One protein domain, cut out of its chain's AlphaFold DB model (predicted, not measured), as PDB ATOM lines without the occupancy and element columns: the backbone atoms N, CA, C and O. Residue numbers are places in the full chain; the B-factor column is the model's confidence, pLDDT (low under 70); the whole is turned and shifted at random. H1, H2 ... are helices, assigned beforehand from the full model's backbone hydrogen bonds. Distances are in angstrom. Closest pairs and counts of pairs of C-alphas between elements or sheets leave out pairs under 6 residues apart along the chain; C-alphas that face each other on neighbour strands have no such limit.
ATOM      1  N   ALA A 243     -41.163  12.248  40.216       42.78
ATOM      2  CA  ALA A 243     -39.942  11.909  40.960       42.78
ATOM      3  C   ALA A 243     -39.925  10.508  41.625       42.78
ATOM      4  O   ALA A 243     -38.904  10.105  42.175       42.78
ATOM      5  N   ALA A 244     -41.024   9.748  41.563       45.50
ATOM      6  CA  ALA A 244     -41.149   8.392  42.107       45.50
ATOM      7  C   ALA A 244     -40.772   7.256  41.120       45.50
ATOM      8  O   ALA A 244     -41.039   6.089  41.410       45.50
ATOM      9  N   LYS A 245     -40.198   7.558  39.943       56.19
ATOM     10  CA  LYS A 245     -39.824   6.554  38.924       56.19
ATOM     11  C   LYS A 245     -38.329   6.611  38.567       56.19
ATOM     12  O   LYS A 245     -37.872   7.685  38.177       56.19
ATOM     13  N   PRO A 246     -37.582   5.484  38.592       55.56
ATOM     14  CA  PRO A 246     -36.162   5.450  38.210       55.56
ATOM     15  C   PRO A 246     -35.877   6.028  36.815       55.56
ATOM     16  O   PRO A 246     -34.900   6.750  36.627       55.56
ATOM     17  N   ASP A 247     -36.782   5.794  35.859       67.25
ATOM     18  CA  ASP A 247     -36.673   6.298  34.484       67.25
ATOM     19  C   ASP A 247     -36.557   7.832  34.415       67.25
ATOM     20  O   ASP A 247     -35.938   8.366  33.496       67.25
ATOM     21  N   ALA A 248     -37.134   8.565  35.377       70.38
ATOM     22  CA  ALA A 248     -37.083  10.025  35.406       70.38
ATOM     23  C   ALA A 248     -35.649  10.544  35.611       70.38
ATOM     24  O   ALA A 248     -35.244  11.498  34.947       70.38
ATOM     25  N   LEU A 249     -34.861   9.881  36.465       80.19
ATOM     26  CA  LEU A 249     -33.472  10.251  36.743       80.19
ATOM     27  C   LEU A 249     -32.586  10.065  35.503       80.19
ATOM     28  O   LEU A 249     -31.815  10.957  35.148       80.19
ATOM     29  N   ILE A 250     -32.747   8.935  34.810       82.81
ATOM     30  CA  ILE A 250     -32.016   8.614  33.575       82.81
ATOM     31  C   ILE A 250     -32.419   9.579  32.449       82.81
ATOM     32  O   ILE A 250     -31.554  10.135  31.771       82.81
ATOM     33  N   ASN A 251     -33.718   9.853  32.282       79.50
ATOM     34  CA  ASN A 251     -34.206  10.777  31.256       79.50
ATOM     35  C   ASN A 251     -33.716  12.217  31.480       79.50
ATOM     36  O   ASN A 251     -33.214  12.831  30.539       79.50
ATOM     37  N   LEU A 252     -33.781  12.744  32.710       81.06
ATOM     38  CA  LEU A 252     -33.229  14.068  33.031       81.06
ATOM     39  C   LEU A 252     -31.706  14.113  32.831       81.06
ATOM     40  O   LEU A 252     -31.187  15.097  32.306       81.06
ATOM     41  N   THR A 253     -30.992  13.039  33.181       85.56
ATOM     42  CA  THR A 253     -29.538  12.925  32.967       85.56
ATOM     43  C   THR A 253     -29.179  12.961  31.482       85.56
ATOM     44  O   THR A 253     -28.248  13.664  31.093       85.56
ATOM     45  N   ASN A 254     -29.945  12.278  30.627       82.44
ATOM     46  CA  ASN A 254     -29.762  12.335  29.176       82.44
ATOM     47  C   ASN A 254     -30.078  13.730  28.616       82.44
ATOM     48  O   ASN A 254     -29.281  14.268  27.848       82.44
ATOM     49  N   ILE A 255     -31.162  14.372  29.071       78.00
ATOM     50  CA  ILE A 255     -31.487  15.763  28.710       78.00
ATOM     51  C   ILE A 255     -30.333  16.707  29.088       78.00
ATOM     52  O   ILE A 255     -29.934  17.528  28.262       78.00
ATOM     53  N   LEU A 256     -29.746  16.556  30.281       78.50
ATOM     54  CA  LEU A 256     -28.592  17.340  30.737       78.50
ATOM     55  C   LEU A 256     -27.319  17.077  29.907       78.50
ATOM     56  O   LEU A 256     -26.551  18.002  29.639       78.50
ATOM     57  N   LYS A 257     -27.097  15.835  29.464       77.88
ATOM     58  CA  LYS A 257     -25.963  15.456  28.602       77.88
ATOM     59  C   LYS A 257     -26.092  15.962  27.164       77.88
ATOM     60  O   LYS A 257     -25.072  16.235  26.526       77.88
ATOM     61  N   GLU A 258     -27.311  16.063  26.639       70.94
ATOM     62  CA  GLU A 258     -27.576  16.434  25.243       70.94
ATOM     63  C   GLU A 258     -27.905  17.914  25.030       70.94
ATOM     64  O   GLU A 258     -27.621  18.445  23.952       70.94
ATOM     65  N   THR A 259     -28.464  18.604  26.028       63.66
ATOM     66  CA  THR A 259     -28.846  20.014  25.893       63.66
ATOM     67  C   THR A 259     -27.647  20.921  25.602       63.66
ATOM     68  O   THR A 259     -26.560  20.799  26.168       63.66
ATOM     69  N   VAL A 260     -27.878  21.891  24.717       56.88
ATOM     70  CA  VAL A 260     -26.947  22.982  24.393       56.88
ATOM     71  C   VAL A 260     -27.477  24.350  24.844       56.88
ATOM     72  O   VAL A 260     -26.906  25.380  24.494       56.88
ATOM     73  N   ILE A 261     -28.584  24.366  25.597       57.25
ATOM     74  CA  ILE A 261     -29.257  25.569  26.105       57.25
ATOM     75  C   ILE A 261     -28.973  25.674  27.616       57.25
ATOM     76  O   ILE A 261     -29.515  24.847  28.360       57.25
ATOM     77  N   PRO A 262     -28.180  26.663  28.084       58.41
ATOM     78  CA  PRO A 262     -27.764  26.783  29.487       58.41
ATOM     79  C   PRO A 262     -28.927  26.776  30.484       58.41
ATOM     80  O   PRO A 262     -28.954  25.945  31.382       58.41
ATOM     81  N   GLN A 263     -29.962  27.598  30.280       58.69
ATOM     82  CA  GLN A 263     -31.099  27.675  31.210       58.69
ATOM     83  C   GLN A 263     -31.823  26.321  31.387       58.69
ATOM     84  O   GLN A 263     -32.226  25.980  32.497       58.69
ATOM     85  N   ARG A 264     -31.930  25.507  30.323       62.88
ATOM     86  CA  ARG A 264     -32.514  24.152  30.404       62.88
ATOM     87  C   ARG A 264     -31.585  23.154  31.085       62.88
ATOM     88  O   ARG A 264     -32.060  22.249  31.767       62.88
ATOM     89  N   ALA A 265     -30.278  23.303  30.893       68.50
ATOM     90  CA  ALA A 265     -29.281  22.501  31.585       68.50
ATOM     91  C   ALA A 265     -29.327  22.775  33.099       68.50
ATOM     92  O   ALA A 265     -29.394  21.830  33.880       68.50
ATOM     93  N   TYR A 266     -29.460  24.043  33.503       72.75
ATOM     94  CA  TYR A 266     -29.617  24.445  34.902       72.75
ATOM     95  C   TYR A 266     -30.869  23.843  35.541       72.75
ATOM     96  O   TYR A 266     -30.776  23.158  36.558       72.75
ATOM     97  N   GLN A 267     -32.025  24.010  34.893       73.62
ATOM     98  CA  GLN A 267     -33.287  23.412  35.340       73.62
ATOM     99  C   GLN A 267     -33.191  21.880  35.464       73.62
ATOM    100  O   GLN A 267     -33.688  21.311  36.434       73.62
ATOM    101  N   SER A 268     -32.511  21.214  34.525       78.25
ATOM    102  CA  SER A 268     -32.310  19.758  34.565       78.25
ATOM    103  C   SER A 268     -31.385  19.336  35.710       78.25
ATOM    104  O   SER A 268     -31.685  18.377  36.415       78.25
ATOM    105  N   ALA A 269     -30.281  20.054  35.931       81.38
ATOM    106  CA  ALA A 269     -29.314  19.732  36.976       81.38
ATOM    107  C   ALA A 269     -29.881  19.937  38.389       81.38
ATOM    108  O   ALA A 269     -29.673  19.091  39.258       81.38
ATOM    109  N   GLU A 270     -30.655  21.003  38.603       80.94
ATOM    110  CA  GLU A 270     -31.351  21.251  39.870       80.94
ATOM    111  C   GLU A 270     -32.458  20.221  40.134       80.94
ATOM    112  O   GLU A 270     -32.558  19.698  41.246       80.94
ATOM    113  N   ALA A 271     -33.234  19.843  39.111       80.62
ATOM    114  CA  ALA A 271     -34.228  18.775  39.232       80.62
ATOM    115  C   ALA A 271     -33.579  17.430  39.609       80.62
ATOM    116  O   ALA A 271     -34.080  16.727  40.488       80.62
ATOM    117  N   ILE A 272     -32.434  17.089  39.006       85.94
ATOM    118  CA  ILE A 272     -31.664  15.893  39.374       85.94
ATOM    119  C   ILE A 272     -31.137  16.007  40.816       85.94
ATOM    120  O   ILE A 272     -31.276  15.049  41.576       85.94
ATOM    121  N   ARG A 273     -30.594  17.161  41.234       88.31
ATOM    122  CA  ARG A 273     -30.086  17.389  42.604       88.31
ATOM    123  C   ARG A 273     -31.157  17.140  43.673       88.31
ATOM    124  O   ARG A 273     -30.897  16.430  44.645       88.31
ATOM    125  N   GLU A 274     -32.375  17.638  43.470       85.38
ATOM    126  CA  GLU A 274     -33.499  17.434  44.401       85.38
ATOM    127  C   GLU A 274     -34.165  16.045  44.314       85.38
ATOM    128  O   GLU A 274     -34.965  15.696  45.189       85.38
ATOM    129  N   ILE A 275     -33.839  15.231  43.303       84.56
ATOM    130  CA  ILE A 275     -34.147  13.788  43.276       84.56
ATOM    131  C   ILE A 275     -33.061  13.007  44.031       84.56
ATOM    132  O   ILE A 275     -33.378  12.164  44.870       84.56
ATOM    133  N   LEU A 276     -31.781  13.317  43.795       87.38
ATOM    134  CA  LEU A 276     -30.639  12.673  44.455       87.38
ATOM    135  C   LEU A 276     -30.718  12.791  45.983       87.38
ATOM    136  O   LEU A 276     -30.504  11.800  46.673       87.38
ATOM    137  N   LYS A 277     -31.144  13.945  46.509       87.50
ATOM    138  CA  LYS A 277     -31.392  14.197  47.946       87.50
ATOM    139  C   LYS A 277     -32.573  13.414  48.562       87.50
ATOM    140  O   LYS A 277     -32.923  13.655  49.715       87.50
ATOM    141  N   LYS A 278     -33.220  12.516  47.809       84.81
ATOM    142  CA  LYS A 278     -34.354  11.676  48.254       84.81
ATOM    143  C   LYS A 278     -34.133  10.177  48.024       84.81
ATOM    144  O   LYS A 278     -34.910   9.372  48.528       84.81
ATOM    145  N   ILE A 279     -33.097   9.796  47.276       83.88
ATOM    146  CA  ILE A 279     -32.711   8.393  47.057       83.88
ATOM    147  C   ILE A 279     -32.098   7.826  48.340       83.88
ATOM    148  O   ILE A 279     -31.389   8.544  49.041       83.88
ATOM    149  N   ASP A 280     -32.346   6.554  48.654       83.00
ATOM    150  CA  ASP A 280     -31.607   5.892  49.727       83.00
ATOM    151  C   ASP A 280     -30.262   5.349  49.214       83.00
ATOM    152  O   ASP A 280     -30.192   4.684  48.182       83.00
ATOM    153  N   PHE A 281     -29.199   5.648  49.959       83.62
ATOM    154  CA  PHE A 281     -27.824   5.200  49.739       83.62
ATOM    155  C   PHE A 281     -27.307   4.323  50.899       83.62
ATOM    156  O   PHE A 281     -26.116   4.020  50.955       83.62
ATOM    157  N   SER A 282     -28.176   3.936  51.845       77.31
ATOM    158  CA  SER A 282     -27.820   3.109  53.006       77.31
ATOM    159  C   SER A 282     -27.236   1.749  52.594       77.31
ATOM    160  O   SER A 282     -26.243   1.306  53.176       77.31
ATOM    161  N   ASP A 283     -27.780   1.143  51.535       80.12
ATOM    162  CA  ASP A 283     -27.259  -0.061  50.889       80.12
ATOM    163  C   ASP A 283     -26.829   0.224  49.440       80.12
ATOM    164  O   ASP A 283     -27.645   0.391  48.530       80.12
ATOM    165  N   LEU A 284     -25.512   0.215  49.222       74.69
ATOM    166  CA  LEU A 284     -24.876   0.414  47.916       74.69
ATOM    167  C   LEU A 284     -25.298  -0.630  46.867       74.69
ATOM    168  O   LEU A 284     -25.225  -0.345  45.673       74.69
ATOM    169  N   SER A 285     -25.735  -1.825  47.283       74.31
ATOM    170  CA  SER A 285     -26.169  -2.893  46.371       74.31
ATOM    171  C   SER A 285     -27.579  -2.686  45.805       74.31
ATOM    172  O   SER A 285     -27.909  -3.272  44.774       74.31
ATOM    173  N   HIS A 286     -28.373  -1.804  46.421       72.19
ATOM    174  CA  HIS A 286     -29.727  -1.439  45.992       72.19
ATOM    175  C   HIS A 286     -29.817  -0.020  45.394       72.19
ATOM    176  O   HIS A 286     -30.917   0.481  45.147       72.19
ATOM    177  N   MET A 287     -28.677   0.631  45.122       78.31
ATOM    178  CA  MET A 287     -28.634   1.971  44.524       78.31
ATOM    179  C   MET A 287     -29.318   1.989  43.135       78.31
ATOM    180  O   MET A 287     -29.013   1.131  42.302       78.31
ATOM    181  N   PRO A 288     -30.211   2.958  42.837       80.12
ATOM    182  CA  PRO A 288     -30.902   3.009  41.551       80.12
ATOM    183  C   PRO A 288     -29.960   3.131  40.342       80.12
ATOM    184  O   PRO A 288     -28.916   3.788  40.375       80.12
ATOM    185  N   ALA A 289     -30.356   2.514  39.226       78.25
ATOM    186  CA  ALA A 289     -29.611   2.609  37.976       78.25
ATOM    187  C   ALA A 289     -29.503   4.071  37.501       78.25
ATOM    188  O   ALA A 289     -30.465   4.835  37.565       78.25
ATOM    189  N   GLY A 290     -28.320   4.459  37.024       82.12
ATOM    190  CA  GLY A 290     -28.034   5.824  36.579       82.12
ATOM    191  C   GLY A 290     -27.724   6.832  37.695       82.12
ATOM    192  O   GLY A 290     -27.346   7.952  37.373       82.12
ATOM    193  N   THR A 291     -27.802   6.488  38.989       87.06
ATOM    194  CA  THR A 291     -27.559   7.455  40.084       87.06
ATOM    195  C   THR A 291     -26.151   8.065  40.068       87.06
ATOM    196  O   THR A 291     -26.015   9.284  40.162       87.06
ATOM    197  N   ILE A 292     -25.106   7.251  39.877       89.00
ATOM    198  CA  ILE A 292     -23.719   7.739  39.734       89.00
ATOM    199  C   ILE A 292     -23.558   8.576  38.455       89.00
ATOM    200  O   ILE A 292     -22.952   9.643  38.470       89.00
ATOM    201  N   GLU A 293     -24.162   8.138  37.352       88.12
ATOM    202  CA  GLU A 293     -24.127   8.836  36.063       88.12
ATOM    203  C   GLU A 293     -24.808  10.218  36.123       88.12
ATOM    204  O   GLU A 293     -24.317  11.180  35.527       88.12
ATOM    205  N   ALA A 294     -25.898  10.318  36.887       88.75
ATOM    206  CA  ALA A 294     -26.633  11.540  37.176       88.75
ATOM    207  C   ALA A 294     -25.812  12.505  38.044       88.75
ATOM    208  O   ALA A 294     -25.668  13.672  37.681       88.75
ATOM    209  N   LEU A 295     -25.205  12.014  39.132       90.81
ATOM    210  CA  LEU A 295     -24.270  12.777  39.973       90.81
ATOM    211  C   LEU A 295     -23.109  13.357  39.151       90.81
ATOM    212  O   LEU A 295     -22.810  14.545  39.249       90.81
ATOM    213  N   ILE A 296     -22.492  12.542  38.290       89.38
ATOM    214  CA  ILE A 296     -21.388  12.971  37.419       89.38
ATOM    215  C   ILE A 296     -21.859  14.020  36.405       89.38
ATOM    216  O   ILE A 296     -21.156  15.008  36.185       89.38
ATOM    217  N   ALA A 297     -23.029  13.838  35.783       84.81
ATOM    218  CA  ALA A 297     -23.574  14.808  34.833       84.81
ATOM    219  C   ALA A 297     -23.896  16.150  35.510       84.81
ATOM    220  O   ALA A 297     -23.520  17.199  34.982       84.81
ATOM    221  N   VAL A 298     -24.521  16.113  36.693       86.69
ATOM    222  CA  VAL A 298     -24.823  17.297  37.509       86.69
ATOM    223  C   VAL A 298     -23.549  18.008  37.926       86.69
ATOM    224  O   VAL A 298     -23.418  19.188  37.631       86.69
ATOM    225  N   GLU A 299     -22.582  17.336  38.546       85.81
ATOM    226  CA  GLU A 299     -21.394  18.027  39.058       85.81
ATOM    227  C   GLU A 299     -20.441  18.476  37.942       85.81
ATOM    228  O   GLU A 299     -19.876  19.566  38.045       85.81
ATOM    229  N   LYS A 300     -20.346  17.760  36.807       78.25
ATOM    230  CA  LYS A 300     -19.676  18.301  35.605       78.25
ATOM    231  C   LYS A 300     -20.364  19.561  35.083       78.25
ATOM    232  O   LYS A 300     -19.670  20.482  34.653       78.25
ATOM    233  N   TYR A 301     -21.695  19.619  35.120       77.19
ATOM    234  CA  TYR A 301     -22.461  20.769  34.648       77.19
ATOM    235  C   TYR A 301     -22.444  21.961  35.626       77.19
ATOM    236  O   TYR A 301     -22.147  23.083  35.221       77.19
ATOM    237  N   ARG A 302     -22.693  21.736  36.920       70.88
ATOM    238  CA  ARG A 302     -22.636  22.775  37.963       70.88
ATOM    239  C   ARG A 302     -21.241  23.382  38.030       70.88
ATOM    240  O   ARG A 302     -21.111  24.604  38.045       70.88
ATOM    241  N   MET A 303     -20.201  22.547  37.934       62.84
ATOM    242  CA  MET A 303     -18.842  23.048  37.759       62.84
ATOM    243  C   MET A 303     -18.684  23.848  36.470       62.84
ATOM    244  O   MET A 303     -18.037  24.883  36.514       62.84
ATOM    245  N   PHE A 304     -19.221  23.396  35.334       58.69
ATOM    246  CA  PHE A 304     -19.146  24.105  34.051       58.69
ATOM    247  C   PHE A 304     -19.779  25.508  34.100       58.69
ATOM    248  O   PHE A 304     -19.217  26.419  33.491       58.69
ATOM    249  N   GLU A 305     -20.884  25.709  34.825       51.66
ATOM    250  CA  GLU A 305     -21.617  26.986  34.836       51.66
ATOM    251  C   GLU A 305     -21.039  28.058  35.757       51.66
ATOM    252  O   GLU A 305     -20.893  29.205  35.328       51.66
ATOM    253  N   THR A 306     -20.599  27.710  36.974       45.75
ATOM    254  CA  THR A 306     -19.799  28.664  37.776       45.75
ATOM    255  C   THR A 306     -18.478  28.990  37.070       45.75
ATOM    256  O   THR A 306     -17.888  30.051  37.239       45.75
ATOM    257  N   LYS A 307     -18.078  28.120  36.135       43.00
ATOM    258  CA  LYS A 307     -16.990  28.299  35.172       43.00
ATOM    259  C   LYS A 307     -17.417  28.967  33.836       43.00
ATOM    260  O   LYS A 307     -16.631  28.924  32.882       43.00
ATOM    261  N   GLN A 308     -18.594  29.600  33.734       39.09
ATOM    262  CA  GLN A 308     -19.101  30.300  32.529       39.09
ATOM    263  C   GLN A 308     -19.614  31.737  32.760       39.09
ATOM    264  O   GLN A 308     -19.592  32.510  31.794       39.09
ATOM    265  N   SER A 309     -20.107  32.077  33.958       39.22
ATOM    266  CA  SER A 309     -20.967  33.251  34.201       39.22
ATOM    267  C   SER A 309     -20.296  34.622  34.027       39.22
ATOM    268  O   SER A 309     -19.284  34.914  34.660       39.22
ATOM    269  N   SER A 310     -20.928  35.499  33.240       41.12
ATOM    270  CA  SER A 310     -20.741  36.959  33.279       41.12
ATOM    271  C   SER A 310     -21.802  37.622  34.173       41.12
ATOM    272  O   SER A 310     -22.815  37.004  34.514       41.12
ATOM    273  N   SER A 311     -21.617  38.899  34.524       39.50
ATOM    274  CA  SER A 311     -22.525  39.648  35.412       39.50
ATOM    275  C   SER A 311     -23.948  39.865  34.867       39.50
ATOM    276  O   SER A 311     -24.846  40.222  35.631       39.50
ATOM    277  N   ASP A 312     -24.214  39.559  33.594       41.12
ATOM    278  CA  ASP A 312     -25.573  39.533  33.040       41.12
ATOM    279  C   ASP A 312     -26.448  38.407  33.619       41.12
ATOM    280  O   ASP A 312     -27.649  38.614  33.785       41.12
ATOM    281  N   ALA A 313     -25.878  37.264  34.024       43.66
ATOM    282  CA  ALA A 313     -26.652  36.156  34.605       43.66
ATOM    283  C   ALA A 313     -27.387  36.562  35.902       43.66
ATOM    284  O   ALA A 313     -28.521  36.146  36.143       43.66
ATOM    285  N   LYS A 314     -26.793  37.472  36.692       41.94
ATOM    286  CA  LYS A 314     -27.420  38.044  37.899       41.94
ATOM    287  C   LYS A 314     -28.670  38.884  37.593       41.94
ATOM    288  O   LYS A 314     -29.490  39.074  38.486       41.94
ATOM    289  N   LYS A 315     -28.851  39.367  36.355       42.25
ATOM    290  CA  LYS A 315     -30.035  40.144  35.934       42.25
ATOM    291  C   LYS A 315     -31.240  39.255  35.607       42.25
ATOM    292  O   LYS A 315     -32.365  39.737  35.685       42.25
ATOM    293  N   GLU A 316     -31.028  37.973  35.296       43.00
ATOM    294  CA  GLU A 316     -32.099  37.000  35.009       43.00
ATOM    295  C   GLU A 316     -32.620  36.277  36.272       43.00
ATOM    296  O   GLU A 316     -33.409  35.341  36.174       43.00
ATOM    297  N   GLY A 317     -32.197  36.692  37.475       36.44
ATOM    298  CA  GLY A 317     -32.633  36.097  38.751       36.44
ATOM    299  C   GLY A 317     -31.976  34.751  39.095       36.44
ATOM    300  O   GLY A 317     -32.307  34.141  40.111       36.44
ATOM    301  N   LEU A 318     -31.025  34.297  38.277       44.47
ATOM    302  CA  LEU A 318     -30.281  33.052  38.453       44.47
ATOM    303  C   LEU A 318     -29.146  33.242  39.476       44.47
ATOM    304  O   LEU A 318     -27.998  33.523  39.135       44.47
ATOM    305  N   ALA A 319     -29.489  33.127  40.762       40.56
ATOM    306  CA  ALA A 319     -28.544  33.230  41.873       40.56
ATOM    307  C   ALA A 319     -27.722  31.936  42.023       40.56
ATOM    308  O   ALA A 319     -28.180  30.965  42.624       40.56
ATOM    309  N   TRP A 320     -26.515  31.918  41.454       52.88
ATOM    310  CA  TRP A 320     -25.618  30.759  41.460       52.88
ATOM    311  C   TRP A 320     -24.463  30.945  42.453       52.88
ATOM    312  O   TRP A 320     -23.732  31.932  42.383       52.88
ATOM    313  N   ASN A 321     -24.302  29.973  43.354       51.97
ATOM    314  CA  ASN A 321     -23.153  29.836  44.254       51.97
ATOM    315  C   ASN A 321     -22.186  28.777  43.700       51.97
ATOM    316  O   ASN A 321     -22.603  27.922  42.912       51.97
ATOM    317  N   ASP A 322     -20.932  28.772  44.160       54.94
ATOM    318  CA  ASP A 322     -20.022  27.652  43.897       54.94
ATOM    319  C   ASP A 322     -20.605  26.324  44.410       54.94
ATOM    320  O   ASP A 322     -21.121  26.282  45.532       54.94
ATOM    321  N   PRO A 323     -20.529  25.232  43.620       62.81
ATOM    322  CA  PRO A 323     -21.067  23.947  44.028       62.81
ATOM    323  C   PRO A 323     -20.249  23.399  45.195       62.81
ATOM    324  O   PRO A 323     -19.077  23.053  45.054       62.81
ATOM    325  N   THR A 324     -20.887  23.290  46.353       77.38
ATOM    326  CA  THR A 324     -20.298  22.715  47.559       77.38
ATOM    327  C   THR A 324     -20.885  21.334  47.809       77.38
ATOM    328  O   THR A 324     -22.061  21.085  47.544       77.38
ATOM    329  N   VAL A 325     -20.096  20.422  48.379       80.94
ATOM    330  CA  VAL A 325     -20.589  19.130  48.889       80.94
ATOM    331  C   VAL A 325     -21.807  19.332  49.809       80.94
ATOM    332  O   VAL A 325     -22.742  18.537  49.813       80.94
ATOM    333  N   PHE A 326     -21.856  20.457  50.530       83.62
ATOM    334  CA  PHE A 326     -22.932  20.798  51.462       83.62
ATOM    335  C   PHE A 326     -24.270  21.186  50.794       83.62
ATOM    336  O   PHE A 326     -25.280  21.294  51.490       83.62
ATOM    337  N   ASP A 327     -24.328  21.310  49.462       83.31
ATOM    338  CA  ASP A 327     -25.574  21.494  48.694       83.31
ATOM    339  C   ASP A 327     -26.500  20.268  48.729       83.31
ATOM    340  O   ASP A 327     -27.681  20.363  48.371       83.31
ATOM    341  N   TYR A 328     -25.962  19.125  49.161       88.25
ATOM    342  CA  TYR A 328     -26.658  17.853  49.326       88.25
ATOM    343  C   TYR A 328     -26.994  17.538  50.798       88.25
ATOM    344  O   TYR A 328     -27.441  16.435  51.084       88.25
ATOM    345  N   GLN A 329     -26.805  18.483  51.732       85.25
ATOM    346  CA  GLN A 329     -27.134  18.298  53.155       85.25
ATOM    347  C   GLN A 329     -28.580  18.642  53.523       85.25
ATOM    348  O   GLN A 329     -29.247  19.432  52.846       85.25
ATOM    349  N   GLY A 330     -29.008  18.145  54.687       78.62
ATOM    350  CA  GLY A 330     -30.302  18.479  55.287       78.62
ATOM    351  C   GLY A 330     -31.448  17.806  54.543       78.62
ATOM    352  O   GLY A 330     -32.459  18.441  54.238       78.62
ATOM    353  N   THR A 331     -31.238  16.544  54.184       79.88
ATOM    354  CA  THR A 331     -32.166  15.730  53.405       79.88
ATOM    355  C   THR A 331     -33.248  15.097  54.286       79.88
ATOM    356  O   THR A 331     -33.263  15.244  55.507       79.88
ATOM    357  N   THR A 332     -34.159  14.353  53.657       79.00
ATOM    358  CA  THR A 332     -35.077  13.432  54.347       79.00
ATOM    359  C   THR A 332     -34.553  11.988  54.363       79.00
ATOM    360  O   THR A 332     -35.338  11.060  54.553       79.00
ATOM    361  N   GLN A 333     -33.264  11.773  54.082       84.38
ATOM    362  CA  GLN A 333     -32.642  10.447  54.021       84.38
ATOM    363  C   GLN A 333     -32.183   9.984  55.419       84.38
ATOM    364  O   GLN A 333     -32.266  10.728  56.398       84.38
ATOM    365  N   SER A 334     -31.660   8.755  55.536       89.00
ATOM    366  CA  SER A 334     -30.946   8.356  56.757       89.00
ATOM    367  C   SER A 334     -29.583   9.057  56.848       89.00
ATOM    368  O   SER A 334     -29.003   9.439  55.830       89.00
ATOM    369  N   ALA A 335     -29.022   9.172  58.056       89.19
ATOM    370  CA  ALA A 335     -27.708   9.789  58.250       89.19
ATOM    371  C   ALA A 335     -26.572   9.060  57.498       89.19
ATOM    372  O   ALA A 335     -25.626   9.702  57.046       89.19
ATOM    373  N   GLN A 336     -26.696   7.741  57.307       88.94
ATOM    374  CA  GLN A 336     -25.782   6.922  56.501       88.94
ATOM    375  C   GLN A 336     -25.938   7.209  55.007       88.94
ATOM    376  O   GLN A 336     -24.950   7.311  54.285       88.94
ATOM    377  N   SER A 337     -27.174   7.399  54.552       89.50
ATOM    378  CA  SER A 337     -27.489   7.721  53.161       89.50
ATOM    379  C   SER A 337     -26.945   9.102  52.773       89.50
ATOM    380  O   SER A 337     -26.284   9.234  51.745       89.50
ATOM    381  N   GLU A 338     -27.160  10.112  53.627       91.00
ATOM    382  CA  GLU A 338     -26.610  11.461  53.432       91.00
ATOM    383  C   GLU A 338     -25.070  11.418  53.488       91.00
ATOM    384  O   GLU A 338     -24.411  11.983  52.620       91.00
ATOM    385  N   ALA A 339     -24.466  10.663  54.415       90.31
ATOM    386  CA  ALA A 339     -23.009  10.494  54.483       90.31
ATOM    387  C   ALA A 339     -22.394   9.846  53.219       90.31
ATOM    388  O   ALA A 339     -21.343  10.300  52.757       90.31
ATOM    389  N   VAL A 340     -23.040   8.833  52.624       91.62
ATOM    390  CA  VAL A 340     -22.615   8.229  51.342       91.62
ATOM    391  C   VAL A 340     -22.766   9.217  50.181       91.62
ATOM    392  O   VAL A 340     -21.857   9.334  49.359       91.62
ATOM    393  N   LEU A 341     -23.873   9.961  50.122       92.12
ATOM    394  CA  LEU A 341     -24.108  10.979  49.094       92.12
ATOM    395  C   LEU A 341     -23.049  12.097  49.153       92.12
ATOM    396  O   LEU A 341     -22.486  12.464  48.121       92.12
ATOM    397  N   LEU A 342     -22.708  12.576  50.353       92.44
ATOM    398  CA  LEU A 342     -21.635  13.555  50.560       92.44
ATOM    399  C   LEU A 342     -20.257  12.991  50.159       92.44
ATOM    400  O   LEU A 342     -19.459  13.723  49.575       92.44
ATOM    401  N   ALA A 343     -19.982  11.705  50.409       91.56
ATOM    402  CA  ALA A 343     -18.738  11.049  49.987       91.56
ATOM    403  C   ALA A 343     -18.605  10.979  48.455       91.56
ATOM    404  O   ALA A 343     -17.555  11.323  47.909       91.56
ATOM    405  N   LEU A 344     -19.681  10.596  47.759       93.38
ATOM    406  CA  LEU A 344     -19.728  10.557  46.293       93.38
ATOM    407  C   LEU A 344     -19.537  11.950  45.683       93.38
ATOM    408  O   LEU A 344     -18.699  12.119  44.799       93.38
ATOM    409  N   VAL A 345     -20.271  12.957  46.167       92.25
ATOM    410  CA  VAL A 345     -20.161  14.337  45.665       92.25
ATOM    411  C   VAL A 345     -18.765  14.905  45.932       92.25
ATOM    412  O   VAL A 345     -18.163  15.460  45.013       92.25
ATOM    413  N   SER A 346     -18.214  14.705  47.134       86.88
ATOM    414  CA  SER A 346     -16.844  15.108  47.483       86.88
ATOM    415  C   SER A 346     -15.810  14.494  46.539       86.88
ATOM    416  O   SER A 346     -14.985  15.224  45.987       86.88
ATOM    417  N   ALA A 347     -15.874  13.182  46.286       83.50
ATOM    418  CA  ALA A 347     -14.939  12.501  45.394       83.50
ATOM    419  C   ALA A 347     -15.068  12.972  43.937       83.50
ATOM    420  O   ALA A 347     -14.058  13.291  43.309       83.50
ATOM    421  N   ILE A 348     -16.297  13.085  43.417       84.62
ATOM    422  CA  ILE A 348     -16.561  13.565  42.052       84.62
ATOM    423  C   ILE A 348     -16.046  15.001  41.885       84.62
ATOM    424  O   ILE A 348     -15.292  15.267  40.949       84.62
ATOM    425  N   GLN A 349     -16.380  15.917  42.800       79.62
ATOM    426  CA  GLN A 349     -15.883  17.296  42.764       79.62
ATOM    427  C   GLN A 349     -14.351  17.332  42.849       79.62
ATOM    428  O   GLN A 349     -13.700  17.895  41.966       79.62
ATOM    429  N   ASN A 350     -13.746  16.688  43.853       69.19
ATOM    430  CA  ASN A 350     -12.297  16.721  44.057       69.19
ATOM    431  C   ASN A 350     -11.495  16.085  42.911       69.19
ATOM    432  O   ASN A 350     -10.394  16.567  42.625       69.19
ATOM    433  N   TYR A 351     -12.028  15.069  42.232       69.69
ATOM    434  CA  TYR A 351     -11.409  14.486  41.040       69.69
ATOM    435  C   TYR A 351     -11.591  15.379  39.796       69.69
ATOM    436  O   TYR A 351     -10.653  15.565  39.025       69.69
ATOM    437  N   LEU A 352     -12.743  16.043  39.634       62.31
ATOM    438  CA  LEU A 352     -12.950  17.056  38.583       62.31
ATOM    439  C   LEU A 352     -12.088  18.319  38.775       62.31
ATOM    440  O   LEU A 352     -11.801  19.025  37.801       62.31
ATOM    441  N   TYR A 353     -11.656  18.614  40.005       56.97
ATOM    442  CA  TYR A 353     -10.633  19.627  40.276       56.97
ATOM    443  C   TYR A 353      -9.221  19.139  39.912       56.97
ATOM    444  O   TYR A 353      -8.494  19.884  39.248       56.97
ATOM    445  N   ASN A 354      -8.843  17.912  40.295       53.12
ATOM    446  CA  ASN A 354      -7.549  17.305  39.959       53.12
ATOM    447  C   ASN A 354      -7.674  15.797  39.654       53.12
ATOM    448  O   ASN A 354      -7.787  14.978  40.568       53.12
ATOM    449  N   ILE A 355      -7.555  15.450  38.369       57.62
ATOM    450  CA  ILE A 355      -7.677  14.083  37.829       57.62
ATOM    451  C   ILE A 355      -6.494  13.152  38.156       57.62
ATOM    452  O   ILE A 355      -6.543  11.973  37.816       57.62
ATOM    453  N   ALA A 356      -5.430  13.663  38.785       56.03
ATOM    454  CA  ALA A 356      -4.277  12.872  39.226       56.03
ATOM    455  C   ALA A 356      -4.405  12.354  40.675       56.03
ATOM    456  O   ALA A 356      -3.474  11.741  41.189       56.03
ATOM    457  N   ARG A 357      -5.532  12.622  41.352       63.47
ATOM    458  CA  ARG A 357      -5.817  12.133  42.712       63.47
ATOM    459  C   ARG A 357      -6.259  10.670  42.683       63.47
ATOM    460  O   ARG A 357      -7.164  10.328  41.923       63.47
ATOM    461  N   THR A 358      -5.664   9.846  43.542       80.19
ATOM    462  CA  THR A 358      -6.071   8.446  43.750       80.19
ATOM    463  C   THR A 358      -7.315   8.355  44.654       80.19
ATOM    464  O   THR A 358      -7.682   9.347  45.300       80.19
ATOM    465  N   PRO A 359      -7.968   7.185  44.774       87.31
ATOM    466  CA  PRO A 359      -9.043   6.980  45.745       87.31
ATOM    467  C   PRO A 359      -8.643   7.337  47.187       87.31
ATOM    468  O   PRO A 359      -9.419   7.976  47.899       87.31
ATOM    469  N   GLU A 360      -7.416   7.022  47.615       81.12
ATOM    470  CA  GLU A 360      -6.905   7.349  48.954       81.12
ATOM    471  C   GLU A 360      -6.783   8.861  49.184       81.12
ATOM    472  O   GLU A 360      -7.097   9.343  50.277       81.12
ATOM    473  N   ASP A 361      -6.375   9.625  48.164       66.00
ATOM    474  CA  ASP A 361      -6.364  11.090  48.218       66.00
ATOM    475  C   ASP A 361      -7.769  11.658  48.414       66.00
ATOM    476  O   ASP A 361      -7.966  12.576  49.212       66.00
ATOM    477  N   LEU A 362      -8.753  11.104  47.710       69.62
ATOM    478  CA  LEU A 362     -10.141  11.557  47.753       69.62
ATOM    479  C   LEU A 362     -10.811  11.190  49.088       69.62
ATOM    480  O   LEU A 362     -11.469  12.041  49.687       69.62
ATOM    481  N   ILE A 363     -10.561   9.991  49.625       80.75
ATOM    482  CA  ILE A 363     -10.992   9.584  50.977       80.75
ATOM    483  C   ILE A 363     -10.347  10.487  52.046       80.75
ATOM    484  O   ILE A 363     -11.015  10.923  52.991       80.75
ATOM    485  N   ARG A 364      -9.059  10.824  51.886       75.25
ATOM    486  CA  ARG A 364      -8.333  11.763  52.758       75.25
ATOM    487  C   ARG A 364      -8.944  13.167  52.721       75.25
ATOM    488  O   ARG A 364      -9.096  13.776  53.779       75.25
ATOM    489  N   LEU A 365      -9.317  13.668  51.544       66.88
ATOM    490  CA  LEU A 365      -9.955  14.981  51.371       66.88
ATOM    491  C   LEU A 365     -11.370  15.016  51.956       66.88
ATOM    492  O   LEU A 365     -11.664  15.908  52.751       66.88
ATOM    493  N   PHE A 366     -12.196  14.005  51.679       82.88
ATOM    494  CA  PHE A 366     -13.529  13.857  52.272       82.88
ATOM    495  C   PHE A 366     -13.477  13.879  53.810       82.88
ATOM    496  O   PHE A 366     -14.258  14.579  54.461       82.88
ATOM    497  N   LYS A 367     -12.491  13.198  54.413       76.50
ATOM    498  CA  LYS A 367     -12.244  13.247  55.863       76.50
ATOM    499  C   LYS A 367     -11.914  14.658  56.373       76.50
ATOM    500  O   LYS A 367     -12.297  14.984  57.496       76.50
ATOM    501  N   TYR A 368     -11.222  15.502  55.607       68.75
ATOM    502  CA  TYR A 368     -10.998  16.902  55.993       68.75
ATOM    503  C   TYR A 368     -12.268  17.750  55.838       68.75
ATOM    504  O   TYR A 368     -12.620  18.489  56.756       68.75
ATOM    505  N   GLU A 369     -12.999  17.601  54.733       70.62
ATOM    506  CA  GLU A 369     -14.230  18.355  54.456       70.62
ATOM    507  C   GLU A 369     -15.330  18.091  55.494       70.62
ATOM    508  O   GLU A 369     -15.989  19.026  55.952       70.62
ATOM    509  N   MET A 370     -15.492  16.842  55.939       75.88
ATOM    510  CA  MET A 370     -16.501  16.476  56.945       75.88
ATOM    511  C   MET A 370     -16.118  16.851  58.387       75.88
ATOM    512  O   MET A 370     -16.968  16.806  59.277       75.88
ATOM    513  N   ASN A 371     -14.881  17.303  58.630       66.56
ATOM    514  CA  ASN A 371     -14.509  17.988  59.875       66.56
ATOM    515  C   ASN A 371     -14.911  19.482  59.878       66.56
ATOM    516  O   ASN A 371     -14.684  20.181  60.867       66.56
ATOM    517  N   SER A 372     -15.516  19.993  58.799       65.94
ATOM    518  CA  SER A 372     -15.988  21.377  58.723       65.94
ATOM    519  C   SER A 372     -17.146  21.667  59.685       65.94
ATOM    520  O   SER A 372     -18.090  20.886  59.826       65.94
ATOM    521  N   ARG A 373     -17.136  22.875  60.264       58.25
ATOM    522  CA  ARG A 373     -18.255  23.425  61.056       58.25
ATOM    523  C   ARG A 373     -19.548  23.581  60.243       58.25
ATOM    524  O   ARG A 373     -20.615  23.701  60.835       58.25
ATOM    525  N   ASN A 374     -19.462  23.552  58.912       66.38
ATOM    526  CA  ASN A 374     -20.611  23.685  58.015       66.38
ATOM    527  C   ASN A 374     -21.469  22.411  57.933       66.38
ATOM    528  O   ASN A 374     -22.601  22.489  57.463       66.38
ATOM    529  N   LEU A 375     -20.970  21.254  58.395       74.69
ATOM    530  CA  LEU A 375     -21.747  20.014  58.480       74.69
ATOM    531  C   LEU A 375     -22.809  20.129  59.584       74.69
ATOM    532  O   LEU A 375     -22.506  19.979  60.771       74.69
ATOM    533  N   LYS A 376     -24.048  20.415  59.161       75.00
ATOM    534  CA  LYS A 376     -25.178  20.806  60.026       75.00
ATOM    535  C   LYS A 376     -25.689  19.701  60.951       75.00
ATOM    536  O   LYS A 376     -26.180  20.008  62.031       75.00
ATOM    537  N   SER A 377     -25.613  18.439  60.526       80.25
ATOM    538  CA  SER A 377     -26.143  17.298  61.281       80.25
ATOM    539  C   SER A 377     -25.035  16.575  62.044       80.25
ATOM    540  O   SER A 377     -24.097  16.042  61.452       80.25
ATOM    541  N   GLU A 378     -25.164  16.536  63.369       79.56
ATOM    542  CA  GLU A 378     -24.250  15.815  64.259       79.56
ATOM    543  C   GLU A 378     -24.317  14.297  64.031       79.56
ATOM    544  O   GLU A 378     -23.283  13.651  63.895       79.56
ATOM    545  N   TYR A 379     -25.520  13.753  63.816       83.38
ATOM    546  CA  TYR A 379     -25.718  12.344  63.458       83.38
ATOM    547  C   TYR A 379     -25.027  11.960  62.139       83.38
ATOM    548  O   TYR A 379     -24.447  10.880  62.044       83.38
ATOM    549  N   VAL A 380     -25.033  12.840  61.127       84.62
ATOM    550  CA  VAL A 380     -24.284  12.607  59.874       84.62
ATOM    551  C   VAL A 380     -22.779  12.675  60.137       84.62
ATOM    552  O   VAL A 380     -22.044  11.821  59.650       84.62
ATOM    553  N   ARG A 381     -22.307  13.623  60.959       82.12
ATOM    554  CA  ARG A 381     -20.887  13.736  61.343       82.12
ATOM    555  C   ARG A 381     -20.368  12.475  62.032       82.12
ATOM    556  O   ARG A 381     -19.272  12.028  61.705       82.12
ATOM    557  N   ASP A 382     -21.140  11.894  62.940       84.88
ATOM    558  CA  ASP A 382     -20.751  10.655  63.619       84.88
ATOM    559  C   ASP A 382     -20.857   9.442  62.686       84.88
ATOM    560  O   ASP A 382     -19.916   8.653  62.612       84.88
ATOM    561  N   THR A 383     -21.891   9.371  61.842       89.06
ATOM    562  CA  THR A 383     -21.994   8.313  60.818       89.06
ATOM    563  C   THR A 383     -20.824   8.348  59.822       89.06
ATOM    564  O   THR A 383     -20.314   7.300  59.431       89.06
ATOM    565  N   VAL A 384     -20.317   9.535  59.459       85.69
ATOM    566  CA  VAL A 384     -19.098   9.684  58.641       85.69
ATOM    567  C   VAL A 384     -17.857   9.145  59.367       85.69
ATOM    568  O   VAL A 384     -17.042   8.462  58.741       85.69
ATOM    569  N   LYS A 385     -17.695   9.411  60.674       86.56
ATOM    570  CA  LYS A 385     -16.581   8.847  61.466       86.56
ATOM    571  C   LYS A 385     -16.633   7.321  61.462       86.56
ATOM    572  O   LYS A 385     -15.586   6.687  61.321       86.56
ATOM    573  N   ASP A 386     -17.821   6.747  61.600       87.12
ATOM    574  CA  ASP A 386     -18.017   5.299  61.619       87.12
ATOM    575  C   ASP A 386     -17.777   4.681  60.236       87.12
ATOM    576  O   ASP A 386     -17.058   3.689  60.134       87.12
ATOM    577  N   MET A 387     -18.252   5.310  59.155       89.94
ATOM    578  CA  MET A 387     -17.956   4.889  57.778       89.94
ATOM    579  C   MET A 387     -16.454   4.900  57.458       89.94
ATOM    580  O   MET A 387     -15.971   3.979  56.794       89.94
ATOM    581  N   LEU A 388     -15.716   5.906  57.940       83.56
ATOM    582  CA  LEU A 388     -14.258   6.002  57.789       83.56
ATOM    583  C   LEU A 388     -13.513   4.945  58.624       83.56
ATOM    584  O   LEU A 388     -12.513   4.398  58.166       83.56
ATOM    585  N   GLN A 389     -13.991   4.630  59.833       87.19
ATOM    586  CA  GLN A 389     -13.415   3.570  60.675       87.19
ATOM    587  C   GLN A 389     -13.692   2.168  60.111       87.19
ATOM    588  O   GLN A 389     -12.809   1.311  60.115       87.19
ATOM    589  N   GLN A 390     -14.898   1.942  59.590       85.69
ATOM    590  CA  GLN A 390     -15.341   0.666  59.019       85.69
ATOM    591  C   GLN A 390     -14.906   0.461  57.556       85.69
ATOM    592  O   GLN A 390     -15.235  -0.569  56.968       85.69
ATOM    593  N   LYS A 391     -14.171   1.416  56.958       86.25
ATOM    594  CA  LYS A 391     -13.726   1.382  55.549       86.25
ATOM    595  C   LYS A 391     -14.881   1.205  54.551       86.25
ATOM    596  O   LYS A 391     -14.758   0.529  53.530       86.25
ATOM    597  N   ILE A 392     -16.025   1.822  54.849       84.81
ATOM    598  CA  ILE A 392     -17.173   1.880  53.932       84.81
ATOM    599  C   ILE A 392     -16.866   2.860  52.791       84.81
ATOM    600  O   ILE A 392     -17.217   2.591  51.645       84.81
ATOM    601  N   THR A 393     -16.133   3.941  53.078       85.88
ATOM    602  CA  THR A 393     -15.621   4.898  52.079       85.88
ATOM    603  C   THR A 393     -14.830   4.230  50.959       85.88
ATOM    604  O   THR A 393     -15.022   4.569  49.795       85.88
ATOM    605  N   ASP A 394     -14.024   3.224  51.295       86.69
ATOM    606  CA  ASP A 394     -13.153   2.463  50.391       86.69
ATOM    607  C   ASP A 394     -13.957   1.612  49.372       86.69
ATOM    608  O   ASP A 394     -13.381   1.015  48.467       86.69
ATOM    609  N   ARG A 395     -15.292   1.534  49.523       84.88
ATOM    610  CA  ARG A 395     -16.244   0.879  48.599       84.88
ATOM    611  C   ARG A 395     -17.116   1.864  47.810       84.88
ATOM    612  O   ARG A 395     -17.936   1.439  47.001       84.88
ATOM    613  N   VAL A 396     -17.005   3.154  48.119       85.81
ATOM    614  CA  VAL A 396     -17.795   4.258  47.545       85.81
ATOM    615  C   VAL A 396     -16.912   5.139  46.664       85.81
ATOM    616  O   VAL A 396     -17.368   5.659  45.651       85.81
ATOM    617  N   ILE A 397     -15.649   5.291  47.057       91.31
ATOM    618  CA  ILE A 397     -14.617   6.042  46.360       91.31
ATOM    619  C   ILE A 397     -13.585   5.015  45.883       91.31
ATOM    620  O   ILE A 397     -12.728   4.591  46.654       91.31
ATOM    621  N   ASP A 398     -13.712   4.579  44.629       91.19
ATOM    622  CA  ASP A 398     -12.860   3.568  43.996       91.19
ATOM    623  C   ASP A 398     -12.403   4.006  42.590       91.19
ATOM    624  O   ASP A 398     -12.904   4.981  42.029       91.19
ATOM    625  N   GLU A 399     -11.454   3.276  41.995       89.00
ATOM    626  CA  GLU A 399     -10.947   3.557  40.636       89.00
ATOM    627  C   GLU A 399     -12.049   3.534  39.563       89.00
ATOM    628  O   GLU A 399     -11.964   4.242  38.555       89.00
ATOM    629  N   LYS A 400     -13.115   2.752  39.776       90.19
ATOM    630  CA  LYS A 400     -14.243   2.686  38.846       90.19
ATOM    631  C   LYS A 400     -15.012   4.008  38.829       90.19
ATOM    632  O   LYS A 400     -15.287   4.515  37.742       90.19
ATOM    633  N   LEU A 401     -15.298   4.606  39.990       89.50
ATOM    634  CA  LEU A 401     -15.891   5.944  40.069       89.50
ATOM    635  C   LEU A 401     -15.039   6.963  39.298       89.50
ATOM    636  O   LEU A 401     -15.588   7.782  38.565       89.50
ATOM    637  N   LEU A 402     -13.709   6.893  39.405       86.94
ATOM    638  CA  LEU A 402     -12.808   7.822  38.709       86.94
ATOM    639  C   LEU A 402     -12.841   7.612  37.185       86.94
ATOM    640  O   LEU A 402     -12.888   8.580  36.420       86.94
ATOM    641  N   GLN A 403     -12.910   6.358  36.728       85.31
ATOM    642  CA  GLN A 403     -13.084   6.008  35.317       85.31
ATOM    643  C   GLN A 403     -14.452   6.457  34.760       85.31
ATOM    644  O   GLN A 403     -14.512   7.026  33.662       85.31
ATOM    645  N   ASP A 404     -15.535   6.263  35.513       84.62
ATOM    646  CA  ASP A 404     -16.888   6.707  35.155       84.62
ATOM    647  C   ASP A 404     -16.956   8.252  35.105       84.62
ATOM    648  O   ASP A 404     -17.484   8.830  34.146       84.62
ATOM    649  N   VAL A 405     -16.325   8.948  36.065       80.38
ATOM    650  CA  VAL A 405     -16.184  10.418  36.046       80.38
ATOM    651  C   VAL A 405     -15.396  10.869  34.820       80.38
ATOM    652  O   VAL A 405     -15.807  11.821  34.158       80.38
ATOM    653  N   ASN A 406     -14.285  10.220  34.477       73.50
ATOM    654  CA  ASN A 406     -13.455  10.617  33.337       73.50
ATOM    655  C   ASN A 406     -14.219  10.463  32.003       73.50
ATOM    656  O   ASN A 406     -14.298  11.404  31.208       73.50
ATOM    657  N   THR A 407     -14.873   9.317  31.796       75.56
ATOM    658  CA  THR A 407     -15.506   8.948  30.514       75.56
ATOM    659  C   THR A 407     -16.801   9.699  30.176       75.56
ATOM    660  O   THR A 407     -17.095   9.879  28.992       75.56
ATOM    661  N   ALA A 408     -17.570  10.183  31.157       74.44
ATOM    662  CA  ALA A 408     -18.854  10.850  30.905       74.44
ATOM    663  C   ALA A 408     -18.715  12.197  30.151       74.44
ATOM    664  O   ALA A 408     -18.167  13.162  30.686       74.44
ATOM    665  N   GLN A 409     -19.254  12.310  28.931       64.00
ATOM    666  CA  GLN A 409     -19.202  13.543  28.122       64.00
ATOM    667  C   GLN A 409     -20.521  14.341  28.141       64.00
ATOM    668  O   GLN A 409     -21.602  13.764  28.235       64.00
ATOM    669  N   LEU A 410     -20.418  15.670  27.988       61.38
ATOM    670  CA  LEU A 410     -21.543  16.598  27.785       61.38
ATOM    671  C   LEU A 410     -21.450  17.226  26.379       61.38
ATOM    672  O   LEU A 410     -20.400  17.766  26.007       61.38
TER     673      LEU A 410
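What this domain is: This is residues 243 to 410 of the 827 residues of an uncharacterized protein of Candidatus Finniella inopinata (UniProt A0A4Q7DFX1). A long helix, H6, runs through the middle, with H7, H8, H9 and the short H5 packed around it and an up-and-down bundle of H1, H2 and H3 joined to it through H3. Residues 310 to 317, which include the tiny H4, stick out. The printed part has 168 residues with nine named helices, H1 to H9 in chain order, and no named strand: all helix. It is compact, with a radius of gyration of the C-alphas of 15.6 A and spans of 46 by 33 by 32 A.

How they stand to each other: The hub is H6, residues 335 to 353, touching five helices. Its residues 343 to 351 touch H7, residues 359 to 369, at a steep tilt of 66 degrees; the closest C-alphas, of Ala 347 and Leu 362, are 5.4 A apart. Its residues 335 to 339 touch H8, residues 378 to 389; the closest C-alphas are those of Ala 335 and Val 380, 4.7 A. H9, residues 399 to 407, touches it with closest C-alphas Ile 348 and Val 405, 6.8 A, and H5, residues 325 to 328, with Val 325 and Ser 346, 5.7 A. H3, residues 291 to 306, touches it at Glu 299 and Gln 349, closest C-alphas 6.7 A. H2, residues 262 to 276, forms hairpins with H3, at 41 degrees, closest C-alphas Ala 269 and Val 298, 5.1 A, and with H1, residues 246 to 258, at 27 degrees, closest C-alphas Leu 256 and Ala 265, 5.3 A. H4, residues 313 to 316, touches no helix. Every O i to N i+4 pair is within hydrogen-bond range in H2, H3 and H6 to H9, and 8 of 9 in H1; H4 and H5 are too short for one.

Where its parts are: H6 is 26.7 A long, H3 22.7 A and H2 20.8 A. C-alpha 246 is at (-36.162, 5.450, 38.210) and C-alpha 407 at (-15.506, 8.948, 30.514).

The domain as a whole: The printed part has no cut. The link from H2 to H3 is long. Mean pLDDT of the printed part is 74.6; residues 303 to 323 are among those under 70.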